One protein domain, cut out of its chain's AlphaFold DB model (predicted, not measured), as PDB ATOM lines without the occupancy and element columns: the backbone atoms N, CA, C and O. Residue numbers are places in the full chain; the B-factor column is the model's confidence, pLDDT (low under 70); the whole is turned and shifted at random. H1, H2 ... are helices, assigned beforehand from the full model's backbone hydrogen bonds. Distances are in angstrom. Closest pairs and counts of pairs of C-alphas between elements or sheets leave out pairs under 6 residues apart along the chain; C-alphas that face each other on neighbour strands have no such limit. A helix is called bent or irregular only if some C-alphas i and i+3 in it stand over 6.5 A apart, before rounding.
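AT A GLANCE: This is residues 186 to 254 of the 254 residues of an uncharacterized protein of Fusobacterium nucleatum (UniProt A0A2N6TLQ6). What shape do these coordinates draw? H1 ends under a corner made by H3 and H4, which touch its residues 197 to 207 from about perpendicular, while H2 folds back beside H3 without clearly touching any helix. Residues 186 to 196, of which 191 to 196 belong to H1, and residues 249 to 254, of which 249 to 252 belong to H4, stick out of a body of 52 residues that spans 31 by 22 by 15 A, and the whole is flat in outline. What is it built of? The 69 printed residues hold four named helices, H1 to H4 in chain order, and no named strand: the class is all helix. The whole is only just loose, close to compact, with a radius of gyration of the C-alphas of 13.3 A and spans of 39 by 36 by 16 A.

IN THESE COORDINATES: Where does the first helix run? H1, residues 191 to 207, begins at C-alpha 191 (-16.452, 22.365, -0.380) and is 24.6 A long. What follows it? H2 is residues 210 to 223, 19.7 A, and H3 is residues 226 to 239, 21.1 A. H3 is irregular: C-alphas 227 and 230 are 7.3 A apart. H4, residues 241 to 252, 16.6 A, ends at C-alpha 252 (-38.983, 19.006, 0.011).

HOW THE PARTS SIT: What touches H1? Residues 233 to 237 of H3 touch its residues 197 to 204, about perpendicular at 74 degrees; the closest C-alphas, Asn 200 and Ile 237, are 6.7 A apart. Residues 243 to 247 of H4 touch its residues 200 to 207, about perpendicular at 87 degrees, with the closest C-alphas, Tyr 203 and Ile 244, at 6.4 A. Where is H2? It is close to H3 but not clearly touching, the closest C-alphas, Ile 220 and Arg 229, being 6.5 A apart; they run opposite ways at 38 degrees, only just a steep tilt. H2 and H4 are apart, and H3 and H4 meet only through their link. Do the backbones close? Every O i to N i+4 pair is within hydrogen-bond range in H2 and H4, against 11 of 13 in H1 and 8 of 10 in H3.

THE WHOLE: How far does it reach? The C-alphas farthest apart, Asp 225 and Asn 254, are 39.4 A apart. Is it continuous? The printed part has no cut, and its three links between helices are tight. Where is confidence low? pLDDT is under 70 in residues 186 to 195, 222 to 231 and 252 to 254.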
ATOM      1  N   LYS A 186     -12.022  27.082   6.481       57.38
ATOM      2  CA  LYS A 186     -11.727  27.572   5.120       57.38
ATOM      3  C   LYS A 186     -10.623  26.793   4.387       57.38
ATOM      4  O   LYS A 186     -10.412  27.043   3.205       57.38
ATOM      5  N   GLU A 187      -9.913  25.877   5.052       57.34
ATOM      6  CA  GLU A 187      -8.698  25.236   4.514       57.34
ATOM      7  C   GLU A 187      -8.956  23.943   3.722       57.34
ATOM      8  O   GLU A 187      -8.036  23.373   3.138       57.34
ATOM      9  N   THR A 188     -10.194  23.443   3.666       52.69
ATOM     10  CA  THR A 188     -10.467  22.121   3.079       52.69
ATOM     11  C   THR A 188     -10.878  22.178   1.602       52.69
ATOM     12  O   THR A 188     -11.874  22.780   1.213       52.69
ATOM     13  N   ILE A 189     -10.113  21.451   0.784       49.88
ATOM     14  CA  ILE A 189     -10.120  21.365  -0.692       49.88
ATOM     15  C   ILE A 189     -11.442  20.830  -1.303       49.88
ATOM     16  O   ILE A 189     -11.587  20.788  -2.521       49.88
ATOM     17  N   ASN A 190     -12.444  20.438  -0.503       59.44
ATOM     18  CA  ASN A 190     -13.658  19.783  -1.007       59.44
ATOM     19  C   ASN A 190     -14.955  20.351  -0.397       59.44
ATOM     20  O   ASN A 190     -15.647  19.703   0.392       59.44
ATOM     21  N   LEU A 191     -15.270  21.591  -0.791       62.25
ATOM     22  CA  LEU A 191     -16.452  22.365  -0.380       62.25
ATOM     23  C   LEU A 191     -17.774  21.585  -0.507       62.25
ATOM     24  O   LEU A 191     -18.611  21.652   0.392       62.25
ATOM     25  N   ASP A 192     -17.952  20.808  -1.580       65.00
ATOM     26  CA  ASP A 192     -19.199  20.071  -1.837       65.00
ATOM     27  C   ASP A 192     -19.395  18.891  -0.867       65.00
ATOM     28  O   ASP A 192     -20.502  18.634  -0.381       65.00
ATOM     29  N   ARG A 193     -18.302  18.209  -0.498       64.62
ATOM     30  CA  ARG A 193     -18.328  17.121   0.490       64.62
ATOM     31  C   ARG A 193     -18.648  17.646   1.889       64.62
ATOM     32  O   ARG A 193     -19.499  17.079   2.572       64.62
ATOM     33  N   ASN A 194     -18.014  18.745   2.297       64.00
ATOM     34  CA  ASN A 194     -18.275  19.366   3.596       64.00
ATOM     35  C   ASN A 194     -19.704  19.895   3.697       64.00
ATOM     36  O   ASN A 194     -20.337  19.741   4.740       64.00
ATOM     37  N   LYS A 195     -20.242  20.455   2.607       69.12
ATOM     38  CA  LYS A 195     -21.636  20.899   2.536       69.12
ATOM     39  C   LYS A 195     -22.612  19.738   2.766       69.12
ATOM     40  O   LYS A 195     -23.474  19.842   3.634       69.12
ATOM     41  N   LYS A 196     -22.418  18.604   2.081       71.75
ATOM     42  CA  LYS A 196     -23.249  17.394   2.258       71.75
ATOM     43  C   LYS A 196     -23.184  16.828   3.677       71.75
ATOM     44  O   LYS A 196     -24.217  16.481   4.244       71.75
ATOM     45  N   ILE A 197     -21.988  16.761   4.265       71.12
ATOM     46  CA  ILE A 197     -21.799  16.309   5.654       71.12
ATOM     47  C   ILE A 197     -22.521  17.253   6.621       71.12
ATOM     48  O   ILE A 197     -23.264  16.801   7.484       71.12
ATOM     49  N   THR A 198     -22.364  18.560   6.432       73.19
ATOM     50  CA  THR A 198     -22.979  19.588   7.274       73.19
ATOM     51  C   THR A 198     -24.506  19.525   7.258       73.19
ATOM     52  O   THR A 198     -25.147  19.593   8.308       73.19
ATOM     53  N   GLU A 199     -25.096  19.367   6.073       77.06
ATOM     54  CA  GLU A 199     -26.540  19.189   5.919       77.06
ATOM     55  C   GLU A 199     -27.014  17.915   6.630       77.06
ATOM     56  O   GLU A 199     -27.959  17.965   7.411       77.06
ATOM     57  N   ASN A 200     -26.329  16.786   6.423       80.19
ATOM     58  CA  ASN A 200     -26.685  15.502   7.035       80.19
ATOM     59  C   ASN A 200     -26.571  15.508   8.566       80.19
ATOM     60  O   ASN A 200     -27.450  14.968   9.234       80.19
ATOM     61  N   ILE A 201     -25.541  16.154   9.122       80.62
ATOM     62  CA  ILE A 201     -25.347  16.293  10.575       80.62
ATOM     63  C   ILE A 201     -26.544  16.993  11.216       80.62
ATOM     64  O   ILE A 201     -27.037  16.542  12.245       80.62
ATOM     65  N   MET A 202     -27.047  18.064  10.599       83.81
ATOM     66  CA  MET A 202     -28.193  18.795  11.145       83.81
ATOM     67  C   MET A 202     -29.470  17.955  11.158       83.81
ATOM     68  O   MET A 202     -30.240  18.054  12.111       83.81
ATOM     69  N   TYR A 203     -29.671  17.088  10.162       86.00
ATOM     70  CA  TYR A 203     -30.831  16.200  10.139       86.00
ATOM     71  C   TYR A 203     -30.813  15.166  11.264       86.00
ATOM     72  O   TYR A 203     -31.884  14.796  11.730       86.00
ATOM     73  N   LEU A 204     -29.640  14.747  11.760       83.69
ATOM     74  CA  LEU A 204     -29.551  13.796  12.877       83.69
ATOM     75  C   LEU A 204     -30.307  14.275  14.121       83.69
ATOM     76  O   LEU A 204     -30.965  13.476  14.781       83.69
ATOM     77  N   LYS A 205     -30.264  15.576  14.426       85.25
ATOM     78  CA  LYS A 205     -31.029  16.148  15.542       85.25
ATOM     79  C   LYS A 205     -32.541  15.970  15.354       85.25
ATOM     80  O   LYS A 205     -33.249  15.788  16.341       85.25
ATOM     81  N   ASP A 206     -33.025  16.015  14.121       88.19
ATOM     82  CA  ASP A 206     -34.455  15.930  13.826       88.19
ATOM     83  C   ASP A 206     -34.933  14.474  13.700       88.19
ATOM     84  O   ASP A 206     -36.072  14.175  14.047       88.19
ATOM     85  N   ILE A 207     -34.077  13.565  13.214       90.38
ATOM     86  CA  ILE A 207     -34.473  12.181  12.914       90.38
ATOM     87  C   ILE A 207     -34.227  11.189  14.052       90.38
ATOM     88  O   ILE A 207     -34.877  10.141  14.078       90.38
ATOM     89  N   LEU A 208     -33.269  11.463  14.944       90.12
ATOM     90  CA  LEU A 208     -32.943  10.563  16.048       90.12
ATOM     91  C   LEU A 208     -33.968  10.708  17.169       90.12
ATOM     92  O   LEU A 208     -34.339  11.815  17.561       90.12
ATOM     93  N   THR A 209     -34.383   9.573  17.716       92.56
ATOM     94  CA  THR A 209     -35.212   9.512  18.919       92.56
ATOM     95  C   THR A 209     -34.429   9.977  20.145       92.56
ATOM     96  O   THR A 209     -33.199   9.933  20.172       92.56
ATOM     97  N   ASP A 210     -35.138  10.371  21.202       90.56
ATOM     98  CA  ASP A 210     -34.529  10.808  22.464       90.56
ATOM     99  C   ASP A 210     -33.539   9.778  23.034       90.56
ATOM    100  O   ASP A 210     -32.433  10.138  23.435       90.56
ATOM    101  N   ASN A 211     -33.888   8.487  22.991       91.00
ATOM    102  CA  ASN A 211     -33.002   7.410  23.436       91.00
ATOM    103  C   ASN A 211     -31.737   7.312  22.576       91.00
ATOM    104  O   ASN A 211     -30.640   7.191  23.116       91.00
ATOM    105  N   GLU A 212     -31.866   7.413  21.252       91.38
ATOM    106  CA  GLU A 212     -30.713   7.398  20.346       91.38
ATOM    107  C   GLU A 212     -29.790   8.596  20.595       91.38
ATOM    108  O   GLU A 212     -28.572   8.431  20.636       91.38
ATOM    109  N   LYS A 213     -30.351   9.788  20.840       88.69
ATOM    110  CA  LYS A 213     -29.574  10.986  21.198       88.69
ATOM    111  C   LYS A 213     -28.829  10.810  22.518       88.69
ATOM    112  O   LYS A 213     -27.657  11.176  22.611       88.69
ATOM    113  N   ILE A 214     -29.480  10.232  23.528       84.75
ATOM    114  CA  ILE A 214     -28.868   9.936  24.830       84.75
ATOM    115  C   ILE A 214     -27.709   8.950  24.665       84.75
ATOM    116  O   ILE A 214     -26.608   9.224  25.145       84.75
ATOM    117  N   THR A 215     -27.926   7.841  23.951       87.12
ATOM    118  CA  THR A 215     -26.886   6.842  23.676       87.12
ATOM    119  C   THR A 215     -25.722   7.451  22.903       87.12
ATOM    120  O   THR A 215     -24.569   7.259  23.288       87.12
ATOM    121  N   ALA A 216     -26.006   8.237  21.862       83.25
ATOM    122  CA  ALA A 216     -24.984   8.905  21.068       83.25
ATOM    123  C   ALA A 216     -24.171   9.899  21.907       83.25
ATOM    124  O   ALA A 216     -22.943   9.901  21.845       83.25
ATOM    125  N   ARG A 217     -24.830  10.704  22.751       84.81
ATOM    126  CA  ARG A 217     -24.155  11.612  23.689       84.81
ATOM    127  C   ARG A 217     -23.255  10.851  24.651       84.81
ATOM    128  O   ARG A 217     -22.107  11.247  24.843       84.81
ATOM    129  N   ASP A 218     -23.755   9.786  25.269       81.19
ATOM    130  CA  ASP A 218     -22.968   9.008  26.226       81.19
ATOM    131  C   ASP A 218     -21.783   8.319  25.533       81.19
ATOM    132  O   ASP A 218     -20.700   8.230  26.110       81.19
ATOM    133  N   GLU A 219     -21.924   7.910  24.271       82.06
ATOM    134  CA  GLU A 219     -20.807   7.392  23.487       82.06
ATOM    135  C   GLU A 219     -19.769   8.473  23.144       82.06
ATOM    136  O   GLU A 219     -18.570   8.236  23.315       82.06
ATOM    137  N   ILE A 220     -20.209   9.671  22.741       73.56
ATOM    138  CA  ILE A 220     -19.336  10.833  22.502       73.56
ATOM    139  C   ILE A 220     -18.525  11.161  23.758       73.56
ATOM    140  O   ILE A 220     -17.320  11.380  23.666       73.56
ATOM    141  N   VAL A 221     -19.169  11.192  24.929       71.69
ATOM    142  CA  VAL A 221     -18.516  11.539  26.200       71.69
ATOM    143  C   VAL A 221     -17.549  10.448  26.663       71.69
ATOM    144  O   VAL A 221     -16.476  10.770  27.171       71.69
ATOM    145  N   ASN A 222     -17.900   9.170  26.488       68.94
ATOM    146  CA  ASN A 222     -17.130   8.057  27.049       68.94
ATOM    147  C   ASN A 222     -16.018   7.530  26.135       68.94
ATOM    148  O   ASN A 222     -14.974   7.113  26.634       68.94
ATOM    149  N   LYS A 223     -16.241   7.474  24.815       63.22
ATOM    150  CA  LYS A 223     -15.340   6.769  23.884       63.22
ATOM    151  C   LYS A 223     -14.493   7.687  23.016       63.22
ATOM    152  O   LYS A 223     -13.413   7.281  22.590       63.22
ATOM    153  N   TYR A 224     -14.961   8.896  22.730       56.34
ATOM    154  CA  TYR A 224     -14.326   9.757  21.738       56.34
ATOM    155  C   TYR A 224     -13.719  11.006  22.394       56.34
ATOM    156  O   TYR A 224     -14.423  11.892  22.873       56.34
ATOM    157  N   ASP A 225     -12.382  11.110  22.373       58.62
ATOM    158  CA  ASP A 225     -11.690  12.379  22.650       58.62
ATOM    159  C   ASP A 225     -12.169  13.458  21.657       58.62
ATOM    160  O   ASP A 225     -12.645  13.129  20.568       58.62
ATOM    161  N   PHE A 226     -12.020  14.743  21.999       52.22
ATOM    162  CA  PHE A 226     -12.448  15.885  21.179       52.22
ATOM    163  C   PHE A 226     -12.042  15.731  19.704       52.22
ATOM    164  O   PHE A 226     -12.840  15.990  18.808       52.22
ATOM    165  N   ARG A 227     -10.841  15.190  19.456       55.41
ATOM    166  CA  ARG A 227     -10.282  14.936  18.118       55.41
ATOM    167  C   ARG A 227     -10.993  13.854  17.297       55.41
ATOM    168  O   ARG A 227     -10.940  13.911  16.074       55.41
ATOM    169  N   ASN A 228     -11.675  12.898  17.928       64.12
ATOM    170  CA  ASN A 228     -12.297  11.759  17.237       64.12
ATOM    171  C   ASN A 228     -13.824  11.868  17.121       64.12
ATOM    172  O   ASN A 228     -14.468  10.967  16.583       64.12
ATOM    173  N   ARG A 229     -14.420  12.975  17.581       66.81
ATOM    174  CA  ARG A 229     -15.875  13.202  17.517       66.81
ATOM    175  C   ARG A 229     -16.393  13.272  16.080       66.81
ATOM    176  O   ARG A 229     -17.461  12.743  15.801       66.81
ATOM    177  N   GLY A 230     -15.619  13.839  15.152       65.69
ATOM    178  CA  GLY A 230     -15.996  13.896  13.734       65.69
ATOM    179  C   GLY A 230     -16.204  12.512  13.105       65.69
ATOM    180  O   GLY A 230     -17.178  12.308  12.386       65.69
ATOM    181  N   TYR A 231     -15.353  11.535  13.441       69.06
ATOM    182  CA  TYR A 231     -15.500  10.152  12.967       69.06
ATOM    183  C   TYR A 231     -16.770   9.485  13.492       69.06
ATOM    184  O   TYR A 231     -17.441   8.777  12.744       69.06
ATOM    185  N   PHE A 232     -17.120   9.743  14.754       78.44
ATOM    186  CA  PHE A 232     -18.368   9.252  15.329       78.44
ATOM    187  C   PHE A 232     -19.583   9.772  14.557       78.44
ATOM    188  O   PHE A 232     -20.440   8.984  14.172       78.44
ATOM    189  N   PHE A 233     -19.638  11.075  14.265       72.94
ATOM    190  CA  PHE A 233     -20.764  11.646  13.523       72.94
ATOM    191  C   PHE A 233     -20.842  11.145  12.081       72.94
ATOM    192  O   PHE A 233     -21.943  10.913  11.602       72.94
ATOM    193  N   ILE A 234     -19.713  10.921  11.400       73.56
ATOM    194  CA  ILE A 234     -19.718  10.299  10.064       73.56
ATOM    195  C   ILE A 234     -20.339   8.902  10.134       73.56
ATOM    196  O   ILE A 234     -21.265   8.609   9.385       73.56
ATOM    197  N   LYS A 235     -19.900   8.078  11.090       80.94
ATOM    198  CA  LYS A 235     -20.467   6.744  11.299       80.94
ATOM    199  C   LYS A 235     -21.968   6.806  11.608       80.94
ATOM    200  O   LYS A 235     -22.743   6.044  11.043       80.94
ATOM    201  N   LEU A 236     -22.382   7.742  12.461       81.69
ATOM    202  CA  LEU A 236     -23.782   7.924  12.839       81.69
ATOM    203  C   LEU A 236     -24.656   8.379  11.656       81.69
ATOM    204  O   LEU A 236     -25.815   7.979  11.567       81.69
ATOM    205  N   ILE A 237     -24.115   9.190  10.737       78.50
ATOM    206  CA  ILE A 237     -24.778   9.542   9.471       78.50
ATOM    207  C   ILE A 237     -24.939   8.304   8.597       78.50
ATOM    208  O   ILE A 237     -26.034   8.085   8.088       78.50
ATOM    209  N   ASP A 238     -23.879   7.513   8.432       78.62
ATOM    210  CA  ASP A 238     -23.902   6.319   7.584       78.62
ATOM    211  C   ASP A 238     -24.945   5.308   8.090       78.62
ATOM    212  O   ASP A 238     -25.763   4.820   7.314       78.62
ATOM    213  N   GLU A 239     -25.002   5.080   9.407       87.19
ATOM    214  CA  GLU A 239     -25.994   4.206  10.052       87.19
ATOM    215  C   GLU A 239     -27.441   4.712   9.907       87.19
ATOM    216  O   GLU A 239     -28.382   3.923   9.970       87.19
ATOM    217  N   ASN A 240     -27.638   6.016   9.694       85.94
ATOM    218  CA  ASN A 240     -28.960   6.638   9.587       85.94
ATOM    219  C   ASN A 240     -29.262   7.193   8.188       85.94
ATOM    220  O   ASN A 240     -30.231   7.938   8.016       85.94
ATOM    221  N   PHE A 241     -28.470   6.837   7.176       86.69
ATOM    222  CA  PHE A 241     -28.524   7.469   5.860       86.69
ATOM    223  C   PHE A 241     -29.904   7.350   5.199       86.69
ATOM    224  O   PHE A 241     -30.446   8.345   4.716       86.69
ATOM    225  N   GLU A 242     -30.525   6.170   5.241       86.88
ATOM    226  CA  GLU A 242     -31.860   5.945   4.669       86.88
ATOM    227  C   GLU A 242     -32.937   6.812   5.340       86.88
ATOM    228  O   GLU A 242     -33.783   7.402   4.660       86.88
ATOM    229  N   ARG A 243     -32.873   6.959   6.670       89.69
ATOM    230  CA  ARG A 243     -33.781   7.824   7.443       89.69
ATOM    231  C   ARG A 243     -33.600   9.288   7.058       89.69
ATOM    232  O   ARG A 243     -34.589   9.997   6.888       89.69
ATOM    233  N   ILE A 244     -32.354   9.729   6.874       85.81
ATOM    234  CA  ILE A 244     -32.034  11.091   6.425       85.81
ATOM    235  C   ILE A 244     -32.603  11.339   5.024       85.81
ATOM    236  O   ILE A 244     -33.235  12.370   4.798       85.81
ATOM    237  N   VAL A 245     -32.402  10.413   4.081       85.44
ATOM    238  CA  VAL A 245     -32.915  10.542   2.706       85.44
ATOM    239  C   VAL A 245     -34.439  10.626   2.700       85.44
ATOM    240  O   VAL A 245     -34.998  11.518   2.061       85.44
ATOM    241  N   LYS A 246     -35.112   9.754   3.458       88.69
ATOM    242  CA  LYS A 246     -36.570   9.788   3.601       88.69
ATOM    243  C   LYS A 246     -37.048  11.134   4.153       88.69
ATOM    244  O   LYS A 246     -37.893  11.775   3.534       88.69
ATOM    245  N   TYR A 247     -36.448  11.595   5.251       87.31
ATOM    246  CA  TYR A 247     -36.794  12.867   5.886       87.31
ATOM    247  C   TYR A 247     -36.602  14.069   4.945       87.31
ATOM    248  O   TYR A 247     -37.446  14.959   4.887       87.31
ATOM    249  N   LYS A 248     -35.518  14.086   4.157       85.00
ATOM    250  CA  LYS A 248     -35.273  15.130   3.146       85.00
ATOM    251  C   LYS A 248     -36.366  15.175   2.086       85.00
ATOM    252  O   LYS A 248     -36.844  16.258   1.760       85.00
ATOM    253  N   ASN A 249     -36.756  14.016   1.560       85.31
ATOM    254  CA  ASN A 249     -37.790  13.928   0.531       85.31
ATOM    255  C   ASN A 249     -39.150  14.401   1.062       85.31
ATOM    256  O   ASN A 249     -39.875  15.094   0.359       85.31
ATOM    257  N   GLU A 250     -39.473  14.088   2.317       86.50
ATOM    258  CA  GLU A 250     -40.698  14.560   2.973       86.50
ATOM    259  C   GLU A 250     -40.686  16.081   3.209       86.50
ATOM    260  O   GLU A 250     -41.710  16.733   3.028       86.50
ATOM    261  N   LYS A 251     -39.532  16.669   3.556       80.44
ATOM    262  CA  LYS A 251     -39.386  18.124   3.751       80.44
ATOM    263  C   LYS A 251     -39.390  18.938   2.453       80.44
ATOM    264  O   LYS A 251     -39.684  20.121   2.508       80.44
ATOM    265  N   LEU A 252     -39.001  18.344   1.325       69.06
ATOM    266  CA  LEU A 252     -38.983  19.006   0.011       69.06
ATOM    267  C   LEU A 252     -40.349  18.983  -0.690       69.06
ATOM    268  O   LEU A 252     -40.581  19.788  -1.587       69.06
ATOM    269  N   ASN A 253     -41.222  18.053  -0.300       61.47
ATOM    270  CA  ASN A 253     -42.552  17.867  -0.883       61.47
ATOM    271  C   ASN A 253     -43.676  18.578  -0.100       61.47
ATOM    272  O   ASN A 253     -44.836  18.463  -0.492       61.47
ATOM    273  N   ASN A 254     -43.336  19.288   0.982       52.12
ATOM    274  CA  ASN A 254     -44.222  20.129   1.798       52.12
ATOM    275  C   ASN A 254     -43.771  21.590   1.723       52.12
ATOM    276  O   ASN A 254     -44.655  22.472   1.777       52.12
TER     277      ASN A 254